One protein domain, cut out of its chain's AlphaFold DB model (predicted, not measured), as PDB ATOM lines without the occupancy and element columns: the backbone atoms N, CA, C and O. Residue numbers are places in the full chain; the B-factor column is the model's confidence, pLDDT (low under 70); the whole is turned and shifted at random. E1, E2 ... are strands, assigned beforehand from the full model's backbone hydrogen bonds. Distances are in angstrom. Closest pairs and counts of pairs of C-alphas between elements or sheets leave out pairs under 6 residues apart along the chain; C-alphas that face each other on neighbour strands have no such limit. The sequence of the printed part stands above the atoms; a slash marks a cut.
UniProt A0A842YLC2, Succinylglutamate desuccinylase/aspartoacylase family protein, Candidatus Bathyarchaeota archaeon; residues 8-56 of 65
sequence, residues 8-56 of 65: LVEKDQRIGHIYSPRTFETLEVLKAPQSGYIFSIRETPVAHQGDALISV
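What this domain is: This is residues 8 to 56 of the 65 residues of the protein "Succinylglutamate desuccinylase/aspartoacylase family protein" of Candidatus Bathyarchaeota archaeon (UniProt A0A842YLC2). With little regular structure, the domain is a twisted two-strand hairpin, E1 and E2, and a long looped stretch, residues 32 to 56, that turns near Gly 36 and folds back along the hairpin as a second, irregular layer. The printed part has 49 residues, no named helix, and E1 then E2, an antiparallel sheet; the class is all strand, with 12 residues in named elements. It is only just compact, close to loose, with a radius of gyration of the C-alphas of 11.4 A, and elongated, spanning 33 by 18 by 16 A.

How they stand to each other: E1, residues 14 to 19, and E2, residues 26 to 31, form a hairpin with a short link and 158 degrees between directions. C-alphas 17 and 29 face each other at 4.3 A. N 18 and O 28, 2.8 A, and N 30 and O 16, 2.8 A, are within hydrogen-bond range. Short antiparallel pairings join residues 8 to 9 with 36 to 37, and 40 to 41 with 54 to 55.

Where its parts are: E1 measures 14.5 A from C-alpha 14 at (108.048, -55.847, 93.101). E2 measures 13.8 A, ending at C-alpha 31 (103.817, -54.397, 92.466).

The domain as a whole: The C-alphas farthest apart, of Arg 22 and Gly 36, are 33.3 A apart. The printed part has no cut, and no printed residue is under 70 in pLDDT.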
ATOM      1  N   LEU A   8     112.875 -50.891  82.920       96.94
ATOM      2  CA  LEU A   8     111.830 -51.796  82.438       96.94
ATOM      3  C   LEU A   8     111.402 -52.762  83.542       96.94
ATOM      4  O   LEU A   8     112.241 -53.351  84.217       96.94
ATOM      5  N   VAL A   9     110.094 -52.963  83.680       97.38
ATOM      6  CA  VAL A   9     109.508 -53.853  84.686       97.38
ATOM      7  C   VAL A   9     108.456 -54.771  84.076       97.38
ATOM      8  O   VAL A   9     107.767 -54.410  83.120       97.38
ATOM      9  N   GLU A  10     108.304 -55.958  84.657       97.81
ATOM     10  CA  GLU A  10     107.247 -56.910  84.317       97.81
ATOM     11  C   GLU A  10     106.020 -56.739  85.220       97.81
ATOM     12  O   GLU A  10     106.120 -56.317  86.375       97.81
ATOM     13  N   LYS A  11     104.836 -57.113  84.723       97.44
ATOM     14  CA  LYS A  11     103.625 -57.189  85.550       97.44
ATOM     15  C   LYS A  11     103.871 -58.036  86.805       97.44
ATOM     16  O   LYS A  11     104.481 -59.097  86.744       97.44
ATOM     17  N   ASP A  12     103.351 -57.567  87.937       97.94
ATOM     18  CA  ASP A  12     103.498 -58.163  89.267       97.94
ATOM     19  C   ASP A  12     104.927 -58.139  89.853       97.94
ATOM     20  O   ASP A  12     105.112 -58.550  91.008       97.94
ATOM     21  N   GLN A  13     105.920 -57.589  89.135       97.88
ATOM     22  CA  GLN A  13     107.261 -57.346  89.667       97.88
ATOM     23  C   GLN A  13     107.183 -56.406  90.872       97.88
ATOM     24  O   GLN A  13     106.474 -55.397  90.855       97.88
ATOM     25  N   ARG A  14     107.921 -56.727  91.937       97.62
ATOM     26  CA  ARG A  14     108.048 -55.847  93.101       97.62
ATOM     27  C   ARG A  14     108.799 -54.577  92.697       97.62
ATOM     28  O   ARG A  14     109.900 -54.663  92.174       97.62
ATOM     29  N   ILE A  15     108.210 -53.419  92.991       97.00
ATOM     30  CA  ILE A  15     108.781 -52.093  92.675       97.00
ATOM     31  C   ILE A  15     109.040 -51.239  93.927       97.00
ATOM     32  O   ILE A  15     109.653 -50.169  93.871       97.00
ATOM     33  N   GLY A  16     108.585 -51.705  95.091       95.00
ATOM     34  CA  GLY A  16     108.838 -51.062  96.374       95.00
ATOM     35  C   GLY A  16     107.933 -51.595  97.476       95.00
ATOM     36  O   GLY A  16     107.269 -52.622  97.329       95.00
ATOM     37  N   HIS A  17     107.885 -50.870  98.587       95.44
ATOM     38  CA  HIS A  17     107.063 -51.213  99.738       95.44
ATOM     39  C   HIS A  17     106.648 -49.954 100.510       95.44
ATOM     40  O   HIS A  17     107.315 -48.921 100.443       95.44
ATOM     41  N   ILE A  18     105.551 -50.061 101.255       95.12
ATOM     42  CA  ILE A  18     105.102 -49.073 102.238       95.12
ATOM     43  C   ILE A  18     105.384 -49.655 103.618       95.12
ATOM     44  O   ILE A  18     105.042 -50.806 103.884       95.12
ATOM     45  N   TYR A  19     105.986 -48.865 104.502       95.81
ATOM     46  CA  TYR A  19     106.266 -49.267 105.877       95.81
ATOM     47  C   TYR A  19     105.720 -48.247 106.879       95.81
ATOM     48  O   TYR A  19     105.546 -47.067 106.571       95.81
ATOM     49  N   SER A  20     105.450 -48.708 108.097       94.88
ATOM     50  CA  SER A  20     105.072 -47.855 109.220       94.88
ATOM     51  C   SER A  20     106.293 -47.067 109.703       94.88
ATOM     52  O   SER A  20     107.239 -47.679 110.198       94.88
ATOM     53  N   PRO A  21     106.296 -45.722 109.675       92.69
ATOM     54  CA  PRO A  21     107.429 -44.947 110.188       92.69
ATOM     55  C   PRO A  21     107.588 -45.060 111.716       92.69
ATOM     56  O   PRO A  21     108.597 -44.623 112.259       92.69
ATOM     57  N   ARG A  22     106.593 -45.624 112.425       95.62
ATOM     58  CA  ARG A  22     106.626 -45.837 113.880       95.62
ATOM     59  C   ARG A  22     107.198 -47.201 114.262       95.62
ATOM     60  O   ARG A  22     107.954 -47.280 115.223       95.62
ATOM     61  N   THR A  23     106.773 -48.262 113.575       96.88
ATOM     62  CA  THR A  23     107.121 -49.657 113.918       96.88
ATOM     63  C   THR A  23     108.143 -50.271 112.968       96.88
ATOM     64  O   THR A  23     108.689 -51.321 113.279       96.88
ATOM     65  N   PHE A  24     108.420 -49.623 111.831       94.19
ATOM     66  CA  PHE A  24     109.255 -50.121 110.729       94.19
ATOM     67  C   PHE A  24     108.754 -51.416 110.077       94.19
ATOM     68  O   PHE A  24     109.452 -52.019 109.267       94.19
ATOM     69  N   GLU A  25     107.526 -51.827 110.382       97.56
ATOM     70  CA  GLU A  25     106.895 -52.980 109.751       97.56
ATOM     71  C   GLU A  25     106.425 -52.625 108.339       97.56
ATOM     72  O   GLU A  25     105.829 -51.564 108.118       97.56
ATOM     73  N   THR A  26     106.663 -53.533 107.391       96.19
ATOM     74  CA  THR A  26     106.106 -53.444 106.039       96.19
ATOM     75  C   THR A  26     104.595 -53.618 106.102       96.19
ATOM     76  O   THR A  26     104.097 -54.665 106.508       96.19
ATOM     77  N   LEU A  27     103.875 -52.589 105.672       94.94
ATOM     78  CA  LEU A  27     102.420 -52.577 105.581       94.94
ATOM     79  C   LEU A  27     101.949 -53.144 104.240       94.94
ATOM     80  O   LEU A  27     100.943 -53.845 104.186       94.94
ATOM     81  N   GLU A  28     102.684 -52.854 103.163       94.25
ATOM     82  CA  GLU A  28     102.301 -53.253 101.812       94.25
ATOM     83  C   GLU A  28     103.524 -53.418 100.902       94.25
ATOM     84  O   GLU A  28     104.518 -52.703 101.036       94.25
ATOM     85  N   VAL A  29     103.440 -54.355  99.958       96.31
ATOM     86  CA  VAL A  29     104.423 -54.533  98.882       96.31
ATOM     87  C   VAL A  29     103.817 -53.995  97.596       96.31
ATOM     88  O   VAL A  29     102.787 -54.490  97.144       96.31
ATOM     89  N   LEU A  30     104.480 -53.015  96.990       95.75
ATOM     90  CA  LEU A  30     104.060 -52.429  95.726       95.75
ATOM     91  C   LEU A  30     104.507 -53.330  94.579       95.75
ATOM     92  O   LEU A  30     105.676 -53.723  94.499       95.75
ATOM     93  N   LYS A  31     103.572 -53.622  93.679       97.56
ATOM     94  CA  LYS A  31     103.817 -54.397  92.466       97.56
ATOM     95  C   LYS A  31     103.485 -53.574  91.231       97.56
ATOM     96  O   LYS A  31     102.538 -52.789  91.256       97.56
ATOM     97  N   ALA A  32     104.246 -53.772  90.161       97.44
ATOM     98  CA  ALA A  32     103.945 -53.178  88.871       97.44
ATOM     99  C   ALA A  32     102.575 -53.686  88.376       97.44
ATOM    100  O   ALA A  32     102.372 -54.900  88.277       97.44
ATOM    101  N   PRO A  33     101.619 -52.793  88.064       96.44
ATOM    102  CA  PRO A  33     100.281 -53.207  87.639       96.44
ATOM    103  C   PRO A  33     100.274 -53.830  86.234       96.44
ATOM    104  O   PRO A  33      99.367 -54.592  85.891       96.44
ATOM    105  N   GLN A  34     101.287 -53.511  85.427       97.19
ATOM    106  CA  GLN A  34     101.482 -53.975  84.059       97.19
ATOM    107  C   GLN A  34     102.972 -53.954  83.705       97.19
ATOM    108  O   GLN A  34     103.757 -53.311  84.404       97.19
ATOM    109  N   SER A  35     103.342 -54.647  82.626       97.44
ATOM    110  CA  SER A  35     104.689 -54.554  82.064       97.44
ATOM    111  C   SER A  35     104.871 -53.207  81.365       97.44
ATOM    112  O   SER A  35     103.951 -52.715  80.712       97.44
ATOM    113  N   GLY A  36     106.044 -52.600  81.499       96.94
ATOM    114  CA  GLY A  36     106.280 -51.246  81.009       96.94
ATOM    115  C   GLY A  36     107.608 -50.690  81.488       96.94
ATOM    116  O   GLY A  36     108.525 -51.452  81.788       96.94
ATOM    117  N   TYR A  37     107.703 -49.366  81.587       96.56
ATOM    118  CA  TYR A  37     108.869 -48.699  82.167       96.56
ATOM    119  C   TYR A  37     108.471 -47.748  83.291       96.56
ATOM    120  O   TYR A  37     107.345 -47.252  83.331       96.56
ATOM    121  N   ILE A  38     109.391 -47.469  84.209       97.38
ATOM    122  CA  ILE A  38     109.161 -46.520  85.294       97.38
ATOM    123  C   ILE A  38     109.224 -45.087  84.751       97.38
ATOM    124  O   ILE A  38     110.300 -44.556  84.484       97.38
ATOM    125  N   PHE A  39     108.067 -44.442  84.601       96.94
ATOM    126  CA  PHE A  39     107.974 -43.077  84.069       96.94
ATOM    127  C   PHE A  39     108.122 -42.006  85.151       96.94
ATOM    128  O   PHE A  39     108.698 -40.946  84.916       96.94
ATOM    129  N   SER A  40     107.601 -42.273  86.349       96.06
ATOM    130  CA  SER A  40     107.725 -41.363  87.485       96.06
ATOM    131  C   SER A  40     107.875 -42.124  88.794       96.06
ATOM    132  O   SER A  40     107.311 -43.205  88.969       96.06
ATOM    133  N   ILE A  41     108.630 -41.532  89.720       95.50
ATOM    134  CA  ILE A  41     108.819 -42.011  91.088       95.50
ATOM    135  C   ILE A  41     108.615 -40.822  92.020       95.50
ATOM    136  O   ILE A  41     109.190 -39.753  91.819       95.50
ATOM    137  N   ARG A  42     107.808 -41.002  93.062       93.12
ATOM    138  CA  ARG A  42     107.655 -40.002  94.114       93.12
ATOM    139  C   ARG A  42     108.935 -39.896  94.948       93.12
ATOM    140  O   ARG A  42     109.362 -40.872  95.559       93.12
ATOM    141  N   GLU A  43     109.504 -38.697  95.018       89.00
ATOM    142  CA  GLU A  43     110.759 -38.442  95.743       89.00
ATOM    143  C   GLU A  43     110.563 -38.295  97.259       89.00
ATOM    144  O   GLU A  43     111.441 -38.644  98.047       89.00
ATOM    145  N   THR A  44     109.403 -37.798  97.702       90.94
ATOM    146  CA  THR A  44     109.119 -37.650  99.134       90.94
ATOM    147  C   THR A  44     108.744 -38.997  99.764       90.94
ATOM    148  O   THR A  44     107.823 -39.654  99.269       90.94
ATOM    149  N   PRO A  45     109.352 -39.392 100.898       88.69
ATOM    150  CA  PRO A  45     109.167 -40.727 101.472       88.69
ATOM    151  C   PRO A  45     107.852 -40.914 102.252       88.69
ATOM    152  O   PRO A  45     107.493 -42.041 102.574       88.69
ATOM    153  N   VAL A  46     107.126 -39.836 102.571       92.94
ATOM    154  CA  VAL A  46     105.881 -39.885 103.365       92.94
ATOM    155  C   VAL A  46     104.672 -39.810 102.450       92.94
ATOM    156  O   VAL A  46     104.459 -38.760 101.852       92.94
ATOM    157  N   ALA A  47     103.893 -40.882 102.317       91.50
ATOM    158  CA  ALA A  47     102.716 -40.950 101.443       91.50
ATOM    159  C   ALA A  47     101.411 -41.121 102.228       91.50
ATOM    160  O   ALA A  47     101.412 -41.662 103.335       91.50
ATOM    161  N   HIS A  48     100.302 -40.692 101.629       91.69
ATOM    162  CA  HIS A  48      98.948 -40.900 102.139       91.69
ATOM    163  C   HIS A  48      98.164 -41.852 101.235       91.69
ATOM    164  O   HIS A  48      98.515 -42.083 100.077       91.69
ATOM    165  N   GLN A  49      97.077 -42.415 101.763       90.94
ATOM    166  CA  GLN A  49      96.199 -43.278 100.980       90.94
ATOM    167  C   GLN A  49      95.616 -42.509  99.787       90.94
ATOM    168  O   GLN A  49      95.033 -41.440  99.957       90.94
ATOM    169  N   GLY A  50      95.752 -43.086  98.593       91.69
ATOM    170  CA  GLY A  50      95.311 -42.479  97.336       91.69
ATOM    171  C   GLY A  50      96.382 -41.652  96.620       91.69
ATOM    172  O   GLY A  50      96.167 -41.290  95.465       91.69
ATOM    173  N   ASP A  51      97.537 -41.397  97.246       93.81
ATOM    174  CA  ASP A  51      98.658 -40.740  96.573       93.81
ATOM    175  C   ASP A  51      99.205 -41.629  95.445       93.81
ATOM    176  O   ASP A  51      99.422 -42.832  95.612       93.81
ATOM    177  N   ALA A  52      99.503 -41.016  94.299       93.31
ATOM    178  CA  ALA A  52     100.270 -41.675  93.252       93.31
ATOM    179  C   ALA A  52     101.734 -41.828  93.698       93.31
ATOM    180  O   ALA A  52     102.377 -40.852  94.095       93.31
ATOM    181  N   LEU A  53     102.264 -43.051  93.623       95.06
ATOM    182  CA  LEU A  53     103.629 -43.367  94.066       95.06
ATOM    183  C   LEU A  53     104.593 -43.558  92.896       95.06
ATOM    184  O   LEU A  53     105.671 -42.966  92.882       95.06
ATOM    185  N   ILE A  54     104.209 -44.403  91.938       95.75
ATOM    186  CA  ILE A  54     105.008 -44.783  90.771       95.75
ATOM    187  C   ILE A  54     104.065 -44.899  89.569       95.75
ATOM    188  O   ILE A  54     102.969 -45.447  89.703       95.75
ATOM    189  N   SER A  55     104.481 -44.395  88.407       96.69
ATOM    190  CA  SER A  55     103.763 -44.578  87.140       96.69
ATOM    191  C   SER A  55     104.493 -45.575  86.243       96.69
ATOM    192  O   SER A  55     105.698 -45.436  86.028       96.69
ATOM    193  N   VAL A  56     103.750 -46.554  85.719       97.75
ATOM    194  CA  VAL A  56     104.259 -47.604  84.824       97.75
ATOM    195  C   VAL A  56     103.412 -47.635  83.547       97.75
ATOM    196  O   VAL A  56     102.448 -48.400  83.484       97.75
TER     197      VAL A  56